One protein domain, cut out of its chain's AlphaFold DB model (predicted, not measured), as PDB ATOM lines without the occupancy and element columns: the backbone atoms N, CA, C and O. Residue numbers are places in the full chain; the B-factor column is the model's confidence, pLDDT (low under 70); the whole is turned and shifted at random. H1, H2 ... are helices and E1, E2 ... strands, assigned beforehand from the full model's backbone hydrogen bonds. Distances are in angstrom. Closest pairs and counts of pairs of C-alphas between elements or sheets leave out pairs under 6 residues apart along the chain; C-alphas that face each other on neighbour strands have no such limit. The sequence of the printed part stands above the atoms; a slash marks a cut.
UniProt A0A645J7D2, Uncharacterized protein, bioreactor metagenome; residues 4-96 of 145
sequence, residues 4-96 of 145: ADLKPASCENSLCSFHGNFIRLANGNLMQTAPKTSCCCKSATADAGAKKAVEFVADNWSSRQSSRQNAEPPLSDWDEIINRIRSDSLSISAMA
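This is residues 4 to 96 of the 145 residues of an uncharacterized protein of bioreactor metagenome (UniProt A0A645J7D2). Picture a long, narrow ribbon of two antiparallel strands, E1 and E3, with the short strand E2 beside one end of E1 and two helices that only graze this small sheet. H2 leads into E3 at one end of the ribbon, H1 comes near it with residues 57 to 60, and loops stick out at residues 37 to 42 and 67 to 74. The printed part has 93 residues with two named helices and three named strands in the order E1, E2, H1, H2, E3; the sheet's order is E2, E1, E3, all antiparallel. The class is mixed, helices and strands, with under half of the residues, 44, in named elements. The whole is loose, with a radius of gyration of the C-alphas of 16.2 A, and elongated, spanning 48 by 25 by 25 A.

Start at residues 7 to 8, which pair antiparallel with residues 18 to 19 of E1, residues 17 to 24. E1 forms a hairpin with E2, residues 30 to 32, at 117 degrees between directions; look for N 31 and O 23, 2.9 A apart. On the other side of E1 is E3, residues 89 to 95, antiparallel at 163 degrees; there N 20 and O 92 are 2.8 A apart, within hydrogen-bond range. The sheet is only just strongly twisted, its C-alphas lying up to 4.3 A off the best plane. H1, residues 46 to 60, is only just on the sheet, with 5 pairs of C-alphas within 10 A, and only grazes it with residues 57 to 60; its closest C-alphas to E3 are those of Asn 60 and Ser 91, 7.6 A apart. H2, residues 77 to 87, only grazes the sheet with residues 83 to 87; its closest C-alphas to E1 are those of Ile 85 and Ile 23, 6.4 A apart. H1 and H2 are apart. E2, H1, H2 and E3 make a split strand-helix-strand unit, two strands of one sheet that are not neighbours, with helices between them along the chain and E1 between them in the sheet, and its crossover is right-handed. In H1 and H2 every O i to N i+4 pair is within hydrogen-bond range.

Find C-alpha 17 at (42.279, 32.950, 149.835); from there E1 runs 22.7 A to C-alpha 24. E2 covers 6.6 A. H1 begins at C-alpha 46, (44.228, 19.234, 146.292), and runs 20.9 A; H2 runs 15.2 A. E3 runs 20.5 A to C-alpha 95 at (42.214, 36.261, 147.360).

The C-alphas farthest apart, of Cys 41 and Ala 71, are 49.3 A apart. The printed part has no cut. The links E2 to H1 and H1 to H2 are long. Mean pLDDT of the printed part is 78.5, and residues 34 to 44 and 65 to 75 are under 70.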
ATOM      1  N   ALA A   4      36.085  34.585 162.108       88.69
ATOM      2  CA  ALA A   4      35.949  33.149 162.375       88.69
ATOM      3  C   ALA A   4      34.858  32.442 161.540       88.69
ATOM      4  O   ALA A   4      34.781  31.215 161.561       88.69
ATOM      5  N   ASP A   5      34.011  33.197 160.831       89.31
ATOM      6  CA  ASP A   5      32.991  32.643 159.934       89.31
ATOM      7  C   ASP A   5      33.563  32.356 158.524       89.31
ATOM      8  O   ASP A   5      32.866  31.796 157.673       89.31
ATOM      9  N   LEU A   6      34.822  32.734 158.272       89.50
ATOM     10  CA  LEU A   6      35.545  32.523 157.018       89.50
ATOM     11  C   LEU A   6      36.477  31.313 157.140       89.50
ATOM     12  O   LEU A   6      37.049  31.047 158.197       89.50
ATOM     13  N   LYS A   7      36.633  30.573 156.044       88.56
ATOM     14  CA  LYS A   7      37.489  29.388 155.951       88.56
ATOM     15  C   LYS A   7      38.614  29.638 154.948       88.56
ATOM     16  O   LYS A   7      38.343  30.257 153.917       88.56
ATOM     17  N   PRO A   8      39.839  29.159 155.221       89.75
ATOM     18  CA  PRO A   8      40.933  29.251 154.263       89.75
ATOM     19  C   PRO A   8      40.657  28.399 153.018       89.75
ATOM     20  O   PRO A   8      39.774  27.531 153.010       89.75
ATOM     21  N   ALA A   9      41.438  28.643 151.971       84.00
ATOM     22  CA  ALA A   9      41.462  27.826 150.767       84.00
ATOM     23  C   ALA A   9      41.823  26.358 151.061       84.00
ATOM     24  O   ALA A   9      42.486  26.054 152.052       84.00
ATOM     25  N   SER A  10      41.388  25.449 150.181       76.94
ATOM     26  CA  SER A  10      41.654  24.002 150.308       76.94
ATOM     27  C   SER A  10      42.399  23.376 149.124       76.94
ATOM     28  O   SER A  10      42.900  22.265 149.264       76.94
ATOM     29  N   CYS A  11      42.480  24.061 147.979       78.62
ATOM     30  CA  CYS A  11      43.198  23.601 146.782       78.62
ATOM     31  C   CYS A  11      44.535  24.325 146.547       78.62
ATOM     32  O   CYS A  11      45.367  23.835 145.796       78.62
ATOM     33  N   GLU A  12      44.732  25.470 147.193       82.56
ATOM     34  CA  GLU A  12      45.948  26.286 147.178       82.56
ATOM     35  C   GLU A  12      46.408  26.525 148.621       82.56
ATOM     36  O   GLU A  12      45.754  26.091 149.576       82.56
ATOM     37  N   ASN A  13      47.507  27.258 148.800       90.25
ATOM     38  CA  ASN A  13      47.983  27.599 150.134       90.25
ATOM     39  C   ASN A  13      46.901  28.320 150.964       90.25
ATOM     40  O   ASN A  13      46.243  29.248 150.491       90.25
ATOM     41  N   SER A  14      46.763  27.943 152.238       89.94
ATOM     42  CA  SER A  14      45.747  28.489 153.157       89.94
ATOM     43  C   SER A  14      45.788  30.015 153.348       89.94
ATOM     44  O   SER A  14      44.806  30.599 153.801       89.94
ATOM     45  N   LEU A  15      46.905  30.659 152.995       91.12
ATOM     46  CA  LEU A  15      47.088  32.110 153.050       91.12
ATOM     47  C   LEU A  15      46.682  32.829 151.754       91.12
ATOM     48  O   LEU A  15      46.683  34.058 151.715       91.12
ATOM     49  N   CYS A  16      46.384  32.093 150.678       91.62
ATOM     50  CA  CYS A  16      46.065  32.678 149.379       91.62
ATOM     51  C   CYS A  16      44.638  33.193 149.290       91.62
ATOM     52  O   CYS A  16      44.430  34.255 148.712       91.62
ATOM     53  N   SER A  17      43.665  32.498 149.871       91.62
ATOM     54  CA  SER A  17      42.279  32.950 149.835       91.62
ATOM     55  C   SER A  17      41.467  32.462 151.024       91.62
ATOM     56  O   SER A  17      41.856  31.553 151.765       91.62
ATOM     57  N   PHE A  18      40.311  33.091 151.200       92.12
ATOM     58  CA  PHE A  18      39.295  32.666 152.143       92.12
ATOM     59  C   PHE A  18      37.902  32.783 151.532       92.12
ATOM     60  O   PHE A  18      37.676  33.540 150.586       92.12
ATOM     61  N   HIS A  19      36.948  32.061 152.108       91.25
ATOM     62  CA  HIS A  19      35.545  32.134 151.715       91.25
ATOM     63  C   HIS A  19      34.599  31.880 152.894       91.25
ATOM     64  O   HIS A  19      34.967  31.260 153.892       91.25
ATOM     65  N   GLY A  20      33.357  32.337 152.771       90.50
ATOM     66  CA  GLY A  20      32.281  32.091 153.720       90.50
ATOM     67  C   GLY A  20      30.916  32.250 153.062       90.50
ATOM     68  O   GLY A  20      30.746  33.045 152.139       90.50
ATOM     69  N   ASN A  21      29.943  31.493 153.561       90.25
ATOM     70  CA  ASN A  21      28.588  31.456 153.025       90.25
ATOM     71  C   ASN A  21      27.595  31.847 154.105       90.25
ATOM     72  O   ASN A  21      27.699  31.404 155.256       90.25
ATOM     73  N   PHE A  22      26.641  32.682 153.719       91.12
ATOM     74  CA  PHE A  22      25.729  33.336 154.635       91.12
ATOM     75  C   PHE A  22      24.309  33.355 154.079       91.12
ATOM     76  O   PHE A  22      24.106  33.348 152.869       91.12
ATOM     77  N   ILE A  23      23.333  33.435 154.976       90.31
ATOM     78  CA  ILE A  23      21.958  33.834 154.676       90.31
ATOM     79  C   ILE A  23      21.725  35.212 155.280       90.31
ATOM     80  O   ILE A  23      22.068  35.462 156.442       90.31
ATOM     81  N   ARG A  24      21.113  36.100 154.501       90.19
ATOM     82  CA  ARG A  24      20.643  37.395 154.979       90.19
ATOM     83  C   ARG A  24      19.343  37.227 155.766       90.19
ATOM     84  O   ARG A  24      18.325  36.762 155.264       90.19
ATOM     85  N   LEU A  25      19.372  37.628 157.028       88.38
ATOM     86  CA  LEU A  25      18.208  37.660 157.903       88.38
ATOM     87  C   LEU A  25      17.357  38.910 157.626       88.38
ATOM     88  O   LEU A  25      17.817  39.888 157.039       88.38
ATOM     89  N   ALA A  26      16.106  38.899 158.094       86.44
ATOM     90  CA  ALA A  26      15.149  39.989 157.865       86.44
ATOM     91  C   ALA A  26      15.609  41.318 158.493       86.44
ATOM     92  O   ALA A  26      15.353  42.386 157.952       86.44
ATOM     93  N   ASN A  27      16.362  41.246 159.595       88.56
ATOM     94  CA  ASN A  27      16.999  42.395 160.244       88.56
ATOM     95  C   ASN A  27      18.278  42.881 159.525       88.56
ATOM     96  O   ASN A  27      18.985  43.730 160.056       88.56
ATOM     97  N   GLY A  28      18.615  42.320 158.359       86.25
ATOM     98  CA  GLY A  28      19.803  42.661 157.575       86.25
ATOM     99  C   GLY A  28      21.096  41.973 158.020       86.25
ATOM    100  O   GLY A  28      22.096  42.061 157.309       86.25
ATOM    101  N   ASN A  29      21.096  41.256 159.146       89.56
ATOM    102  CA  ASN A  29      22.283  40.544 159.613       89.56
ATOM    103  C   ASN A  29      22.574  39.300 158.765       89.56
ATOM    104  O   ASN A  29      21.670  38.660 158.238       89.56
ATOM    105  N   LEU A  30      23.851  38.929 158.682       91.19
ATOM    106  CA  LEU A  30      24.300  37.716 158.002       91.19
ATOM    107  C   LEU A  30      24.502  36.578 159.004       91.19
ATOM    108  O   LEU A  30      25.258  36.734 159.968       91.19
ATOM    109  N   MET A  31      23.871  35.437 158.735       89.25
ATOM    110  CA  MET A  31      24.022  34.192 159.488       89.25
ATOM    111  C   MET A  31      24.792  33.170 158.654       89.25
ATOM    112  O   MET A  31      24.432  32.931 157.508       89.25
ATOM    113  N   GLN A  32      25.841  32.568 159.212       88.62
ATOM    114  CA  GLN A  32      26.631  31.554 158.510       88.62
ATOM    115  C   GLN A  32      25.786  30.293 158.257       88.62
ATOM    116  O   GLN A  32      25.136  29.795 159.174       88.62
ATOM    117  N   THR A  33      25.803  29.769 157.030       78.25
ATOM    118  CA  THR A  33      25.021  28.574 156.644       78.25
ATOM    119  C   THR A  33      25.669  27.253 157.021       78.25
ATOM    120  O   THR A  33      24.977  26.251 157.172       78.25
ATOM    121  N   ALA A  34      26.993  27.222 157.164       66.06
ATOM    122  CA  ALA A  34      27.713  26.006 157.513       66.06
ATOM    123  C   ALA A  34      27.944  25.922 159.031       66.06
ATOM    124  O   ALA A  34      28.331  26.925 159.636       66.06
ATOM    125  N   PRO A  35      27.801  24.735 159.652       55.62
ATOM    126  CA  PRO A  35      28.209  24.548 161.034       55.62
ATOM    127  C   PRO A  35      29.713  24.815 161.187       55.62
ATOM    128  O   PRO A  35      30.513  24.578 160.270       55.62
ATOM    129  N   LYS A  36      30.096  25.279 162.382       52.94
ATOM    130  CA  LYS A  36      31.487  25.345 162.840       52.94
ATOM    131  C   LYS A  36      32.023  23.920 162.979       52.94
ATOM    132  O   LYS A  36      32.050  23.365 164.070       52.94
ATOM    133  N   THR A  37      32.377  23.280 161.870       51.12
ATOM    134  CA  THR A  37      33.014  21.969 161.918       51.12
ATOM    135  C   THR A  37      34.404  22.122 162.518       51.12
ATOM    136  O   THR A  37      35.256  22.830 161.982       51.12
ATOM    137  N   SER A  38      34.609  21.475 163.667       51.34
ATOM    138  CA  SER A  38      35.909  21.353 164.309       51.34
ATOM    139  C   SER A  38      36.880  20.640 163.373       51.34
ATOM    140  O   SER A  38      36.536  19.596 162.824       51.34
ATOM    141  N   CYS A  39      38.068  21.223 163.227       44.44
ATOM    142  CA  CYS A  39      39.338  20.595 162.862       44.44
ATOM    143  C   CYS A  39      39.238  19.111 162.445       44.44
ATOM    144  O   CYS A  39      39.357  18.215 163.278       44.44
ATOM    145  N   CYS A  40      39.024  18.835 161.157       39.97
ATOM    146  CA  CYS A  40      39.231  17.490 160.631       39.97
ATOM    147  C   CYS A  40      40.656  17.413 160.088       39.97
ATOM    148  O   CYS A  40      40.924  17.840 158.969       39.97
ATOM    149  N   CYS A  41      41.546  16.849 160.905       41.00
ATOM    150  CA  CYS A  41      42.974  16.592 160.684       41.00
ATOM    151  C   CYS A  41      43.289  15.610 159.534       41.00
ATOM    152  O   CYS A  41      44.271  14.875 159.591       41.00
ATOM    153  N   LYS A  42      42.451  15.552 158.498       54.50
ATOM    154  CA  LYS A  42      42.729  14.835 157.256       54.50
ATOM    155  C   LYS A  42      42.739  15.877 156.154       54.50
ATOM    156  O   LYS A  42      41.678  16.321 155.718       54.50
ATOM    157  N   SER A  43      43.933  16.296 155.749       56.94
ATOM    158  CA  SER A  43      44.110  17.084 154.534       56.94
ATOM    159  C   SER A  43      43.477  16.304 153.383       56.94
ATOM    160  O   SER A  43      43.931  15.209 153.048       56.94
ATOM    161  N   ALA A  44      42.384  16.824 152.825       65.38
ATOM    162  CA  ALA A  44      41.897  16.334 151.546       65.38
ATOM    163  C   ALA A  44      42.988  16.586 150.494       65.38
ATOM    164  O   ALA A  44      43.771  17.529 150.629       65.38
ATOM    165  N   THR A  45      43.065  15.744 149.466       78.75
ATOM    166  CA  THR A  45      43.974  16.013 148.346       78.75
ATOM    167  C   THR A  45      43.544  17.298 147.638       78.75
ATOM    168  O   THR A  45      42.356  17.642 147.635       78.75
ATOM    169  N   ALA A  46      44.501  17.997 147.023       75.88
ATOM    170  CA  ALA A  46      44.228  19.234 146.292       75.88
ATOM    171  C   ALA A  46      43.127  19.037 145.231       75.88
ATOM    172  O   ALA A  46      42.203  19.843 145.162       75.88
ATOM    173  N   ASP A  47      43.144  17.911 144.505       81.44
ATOM    174  CA  ASP A  47      42.126  17.561 143.504       81.44
ATOM    175  C   ASP A  47      40.717  17.430 144.098       81.44
ATOM    176  O   ASP A  47      39.737  17.907 143.522       81.44
ATOM    177  N   ALA A  48      40.594  16.807 145.275       83.69
ATOM    178  CA  ALA A  48      39.307  16.667 145.950       83.69
ATOM    179  C   ALA A  48      38.791  18.022 146.463       83.69
ATOM    180  O   ALA A  48      37.591  18.297 146.377       83.69
ATOM    181  N   GLY A  49      39.690  18.877 146.962       79.88
ATOM    182  CA  GLY A  49      39.374  20.256 147.336       79.88
ATOM    183  C   GLY A  49      38.907  21.084 146.138       79.88
ATOM    184  O   GLY A  49      37.864  21.733 146.212       79.88
ATOM    185  N   ALA A  50      39.624  20.993 145.015       82.50
ATOM    186  CA  ALA A  50      39.295  21.681 143.771       82.50
ATOM    187  C   ALA A  50      37.925  21.250 143.233       82.50
ATOM    188  O   ALA A  50      37.075  22.100 142.973       82.50
ATOM    189  N   LYS A  51      37.660  19.938 143.153       86.12
ATOM    190  CA  LYS A  51      36.360  19.411 142.716       86.12
ATOM    191  C   LYS A  51      35.214  19.943 143.580       86.12
ATOM    192  O   LYS A  51      34.232  20.454 143.050       86.12
ATOM    193  N   LYS A  52      35.372  19.896 144.905       84.12
ATOM    194  CA  LYS A  52      34.361  20.395 145.844       84.12
ATOM    195  C   LYS A  52      34.134  21.904 145.717       84.12
ATOM    196  O   LYS A  52      33.006  22.363 145.866       84.12
ATOM    197  N   ALA A  53      35.190  22.678 145.462       83.12
ATOM    198  CA  ALA A  53      35.078  24.115 145.234       83.12
ATOM    199  C   ALA A  53      34.320  24.427 143.934       83.12
ATOM    200  O   ALA A  53      33.446  25.290 143.938       83.12
ATOM    201  N   VAL A  54      34.602  23.693 142.851       86.00
ATOM    202  CA  VAL A  54      33.897  23.830 141.565       86.00
ATOM    203  C   VAL A  54      32.411  23.496 141.711       86.00
ATOM    204  O   VAL A  54      31.574  24.289 141.290       86.00
ATOM    205  N   GLU A  55      32.081  22.373 142.352       88.31
ATOM    206  CA  GLU A  55      30.693  21.976 142.637       88.31
ATOM    207  C   GLU A  55      29.973  23.043 143.477       88.31
ATOM    208  O   GLU A  55      28.881  23.485 143.129       88.31
ATOM    209  N   PHE A  56      30.626  23.544 144.531       85.06
ATOM    210  CA  PHE A  56      30.064  24.595 145.374       85.06
ATOM    211  C   PHE A  56      29.743  25.874 144.584       85.06
ATOM    212  O   PHE A  56      28.663  26.444 144.750       85.06
ATOM    213  N   VAL A  57      30.666  26.338 143.735       85.75
ATOM    214  CA  VAL A  57      30.450  27.528 142.898       85.75
ATOM    215  C   VAL A  57      29.302  27.292 141.918       85.75
ATOM    216  O   VAL A  57      28.434  28.154 141.804       85.75
ATOM    217  N   ALA A  58      29.242  26.128 141.263       86.94
ATOM    218  CA  ALA A  58      28.165  25.801 140.329       86.94
ATOM    219  C   ALA A  58      26.775  25.874 140.988       86.94
ATOM    220  O   ALA A  58      25.854  26.449 140.408       86.94
ATOM    221  N   ASP A  59      26.652  25.378 142.221       82.19
ATOM    222  CA  ASP A  59      25.382  25.346 142.954       82.19
ATOM    223  C   ASP A  59      24.973  26.708 143.541       82.19
ATOM    224  O   ASP A  59      23.785  26.997 143.685       82.19
ATOM    225  N   ASN A  60      25.943  27.544 143.930       80.25
ATOM    226  CA  ASN A  60      25.677  28.747 144.734       80.25
ATOM    227  C   ASN A  60      25.838  30.061 143.958       80.25
ATOM    228  O   ASN A  60      25.358  31.094 144.422       80.25
ATOM    229  N   TRP A  61      26.542  30.053 142.821       82.88
ATOM    230  CA  TRP A  61      26.855  31.251 142.026       82.88
ATOM    231  C   TRP A  61      26.122  31.268 140.678       82.88
ATOM    232  O   TRP A  61      26.435  32.070 139.797       82.88
ATOM    233  N   SER A  62      25.116  30.410 140.504       79.25
ATOM    234  CA  SER A  62      24.204  30.490 139.367       79.25
ATOM    235  C   SER A  62      23.323  31.738 139.452       79.25
ATOM    236  O   SER A  62      22.929  32.162 140.544       79.25
ATOM    237  N   SER A  63      22.955  32.303 138.300       71.81
ATOM    238  CA  SER A  63      21.968  33.378 138.264       71.81
ATOM    239  C   SER A  63      20.659  32.905 138.890       71.81
ATOM    240  O   SER A  63      20.194  31.783 138.675       71.81
ATOM    241  N   ARG A  64      20.051  33.776 139.695       70.25
ATOM    242  CA  ARG A  64      18.748  33.482 140.286       70.25
ATOM    243  C   ARG A  64      17.735  33.383 139.159       70.25
ATOM    244  O   ARG A  64      17.485  34.372 138.467       70.25
ATOM    245  N   GLN A  65      17.124  32.214 138.989       62.88
ATOM    246  CA  GLN A  65      15.902  32.141 138.209       62.88
ATOM    247  C   GLN A  65      14.847  32.921 138.986       62.88
ATOM    248  O   GLN A  65      14.423  32.511 140.064       62.88
ATOM    249  N   SER A  66      14.477  34.091 138.466       57.91
ATOM    250  CA  SER A  66      13.279  34.788 138.918       57.91
ATOM    251  C   SER A  66      12.112  33.861 138.618       57.91
ATOM    252  O   SER A  66      11.669  33.761 137.471       57.91
ATOM    253  N   SER A  67      11.662  33.109 139.620       56.62
ATOM    254  CA  SER A  67      10.402  32.394 139.532       56.62
ATOM    255  C   SER A  67       9.328  33.465 139.372       56.62
ATOM    256  O   SER A  67       8.939  34.121 140.341       56.62
ATOM    257  N   ARG A  68       8.903  33.704 138.126       50.94
ATOM    258  CA  ARG A  68       7.687  34.462 137.837       50.94
ATOM    259  C   ARG A  68       6.592  33.834 138.689       50.94
ATOM    260  O   ARG A  68       6.308  32.651 138.533       50.94
ATOM    261  N   GLN A  69       6.050  34.615 139.614       52.00
ATOM    262  CA  GLN A  69       4.977  34.201 140.504       52.00
ATOM    263  C   GLN A  69       3.737  33.893 139.659       52.00
ATOM    264  O   GLN A  69       2.948  34.782 139.353       52.00
ATOM    265  N   ASN A  70       3.567  32.639 139.254       53.84
ATOM    266  CA  ASN A  70       2.223  32.103 139.130       53.84
ATOM    267  C   ASN A  70       1.769  31.807 140.560       53.84
ATOM    268  O   ASN A  70       2.575  31.343 141.363       53.84
ATOM    269  N   ALA A  71       0.533  32.170 140.898       55.66
ATOM    270  CA  ALA A  71      -0.023  32.028 142.239       55.66
ATOM    271  C   ALA A  71      -0.066  30.546 142.645       55.66
ATOM    272  O   ALA A  71      -1.042  29.844 142.380       55.66
ATOM    273  N   GLU A  72       1.024  30.065 143.232       62.31
ATOM    274  CA  GLU A  72       1.099  28.750 143.850       62.31
ATOM    275  C   GLU A  72       0.375  28.771 145.205       62.31
ATOM    276  O   GLU A  72       0.271  29.832 145.834       62.31
ATOM    277  N   PRO A  73      -0.187  27.627 145.641       67.56
ATOM    278  CA  PRO A  73      -0.825  27.506 146.949       67.56
ATOM    279  C   PRO A  73       0.123  27.947 148.080       67.56
ATOM    280  O   PRO A  73       1.340  27.951 147.888       67.56
ATOM    281  N   PRO A  74      -0.415  28.322 149.260       68.69
ATOM    282  CA  PRO A  74       0.411  28.713 150.397       68.69
ATOM    283  C   PRO A  74       1.450  27.625 150.672       68.69
ATOM    284  O   PRO A  74       1.112  26.453 150.852       68.69
ATOM    285  N   LEU A  75       2.712  28.037 150.623       67.75
ATOM    286  CA  LEU A  75       3.871  27.185 150.837       67.75
ATOM    287  C   LEU A  75       3.816  26.584 152.245       67.75
ATOM    288  O   LEU A  75       3.334  27.227 153.177       67.75
ATOM    289  N   SER A  76       4.308  25.356 152.413       83.38
ATOM    290  CA  SER A  76       4.515  24.828 153.762       83.38
ATOM    291  C   SER A  76       5.629  25.613 154.464       83.38
ATOM    292  O   SER A  76       6.524  26.145 153.803       83.38
ATOM    293  N   ASP A  77       5.636  25.634 155.800       83.62
ATOM    294  CA  ASP A  77       6.684  26.301 156.594       83.62
ATOM    295  C   ASP A  77       8.111  25.891 156.161       83.62
ATOM    296  O   ASP A  77       9.051  26.686 156.198       83.62
ATOM    297  N   TRP A  78       8.287  24.646 155.703       84.88
ATOM    298  CA  TRP A  78       9.564  24.141 155.194       84.88
ATOM    299  C   TRP A  78       9.926  24.696 153.817       84.88
ATOM    300  O   TRP A  78      11.097  25.000 153.573       84.88
ATOM    301  N   ASP A  79       8.946  24.862 152.933       84.12
ATOM    302  CA  ASP A  79       9.166  25.432 151.606       84.12
ATOM    303  C   ASP A  79       9.546  26.913 151.703       84.12
ATOM    304  O   ASP A  79      10.427  27.373 150.976       84.12
ATOM    305  N   GLU A  80       8.961  27.655 152.649       80.75
ATOM    306  CA  GLU A  80       9.363  29.036 152.933       80.75
ATOM    307  C   GLU A  80      10.825  29.122 153.385       80.75
ATOM    308  O   GLU A  80      11.583  29.970 152.903       80.75
ATOM    309  N   ILE A  81      11.257  28.214 154.267       81.62
ATOM    310  CA  ILE A  81      12.650  28.144 154.722       81.62
ATOM    311  C   ILE A  81      13.585  27.830 153.547       81.62
ATOM    312  O   ILE A  81      14.602  28.505 153.381       81.62
ATOM    313  N   ILE A  82      13.254  26.843 152.709       82.38
ATOM    314  CA  ILE A  82      14.067  26.468 151.541       82.38
ATOM    315  C   ILE A  82      14.155  27.628 150.548       82.38
ATOM    316  O   ILE A  82      15.249  27.959 150.075       82.38
ATOM    317  N   ASN A  83      13.026  28.273 150.260       80.75
ATOM    318  CA  ASN A  83      12.976  29.422 149.366       80.75
ATOM    319  C   ASN A  83      13.828  30.563 149.899       80.75
ATOM    320  O   ASN A  83      14.609  31.127 149.139       80.75
ATOM    321  N   ARG A  84      13.784  30.825 151.206       79.62
ATOM    322  CA  ARG A  84      14.632  31.827 151.850       79.62
ATOM    323  C   ARG A  84      16.118  31.489 151.776       79.62
ATOM    324  O   ARG A  84      16.928  32.365 151.500       79.62
ATOM    325  N   ILE A  85      16.505  30.230 151.989       80.31
ATOM    326  CA  ILE A  85      17.909  29.807 151.857       80.31
ATOM    327  C   ILE A  85      18.409  30.067 150.429       80.31
ATOM    328  O   ILE A  85      19.522  30.556 150.250       80.31
ATOM    329  N   ARG A  86      17.581  29.788 149.417       79.19
ATOM    330  CA  ARG A  86      17.915  30.009 148.001       79.19
ATOM    331  C   ARG A  86      17.880  31.486 147.603       79.19
ATOM    332  O   ARG A  86      18.705  31.925 146.804       79.19
ATOM    333  N   SER A  87      16.937  32.259 148.141       80.56
ATOM    334  CA  SER A  87      16.720  33.664 147.785       80.56
ATOM    335  C   SER A  87      17.566  34.636 148.594       80.56
ATOM    336  O   SER A  87      17.776  35.755 148.150       80.56
ATOM    337  N   ASP A  88      18.063  34.264 149.763       87.00
ATOM    338  CA  ASP A  88      18.805  35.173 150.640       87.00
ATOM    339  C   ASP A  88      20.238  34.692 150.896       87.00
ATOM    340  O   ASP A  88      20.909  35.209 151.793       87.00
ATOM    341  N   SER A  89      20.735  33.737 150.101       86.75
ATOM    342  CA  SER A  89      22.138  33.327 150.151       86.75
ATOM    343  C   SER A  89      23.075  34.435 149.659       86.75
ATOM    344  O   SER A  89      22.792  35.163 148.701       86.75
ATOM    345  N   LEU A  90      24.220  34.538 150.330       88.69
ATOM    346  CA  LEU A  90      25.342  35.396 149.983       88.69
ATOM    347  C   LEU A  90      26.646  34.629 150.219       88.69
ATOM    348  O   LEU A  90      26.924  34.192 151.337       88.69
ATOM    349  N   SER A  91      27.459  34.509 149.174       89.56
ATOM    350  CA  SER A  91      28.827  33.996 149.270       89.56
ATOM    351  C   SER A  91      29.808  35.167 149.297       89.56
ATOM    352  O   SER A  91      29.682  36.092 148.499       89.56
ATOM    353  N   ILE A  92      30.788  35.126 150.196       90.44
ATOM    354  CA  ILE A  92      31.887  36.097 150.272       90.44
ATOM    355  C   ILE A  92      33.191  35.325 150.125       90.44
ATOM    356  O   ILE A  92      33.429  34.378 150.871       90.44
ATOM    357  N   SER A  93      34.051  35.742 149.202       89.88
ATOM    358  CA  SER A  93      35.408  35.223 149.060       89.88
ATOM    359  C   SER A  93      36.382  36.349 148.741       89.88
ATOM    360  O   SER A  93      35.990  37.394 148.221       89.88
ATOM    361  N   ALA A  94      37.652  36.154 149.081       92.25
ATOM    362  CA  ALA A  94      38.720  37.055 148.674       92.25
ATOM    363  C   ALA A  94      40.033  36.291 148.525       92.25
ATOM    364  O   ALA A  94      40.276  35.315 149.235       92.25
ATOM    365  N   MET A  95      40.878  36.781 147.623       92.19
ATOM    366  CA  MET A  95      42.214  36.261 147.360       92.19
ATOM    367  C   MET A  95      43.244  37.363 147.624       92.19
ATOM    368  O   MET A  95      43.056  38.507 147.212       92.19
ATOM    369  N   ALA A  96      44.319  37.019 148.323       92.19
ATOM    370  CA  ALA A  96      45.403  37.922 148.683       92.19
ATOM    371  C   ALA A  96      46.607  37.683 147.763       92.19
ATOM    372  O   ALA A  96      47.463  36.847 148.056       92.19
TER     373      ALA A  96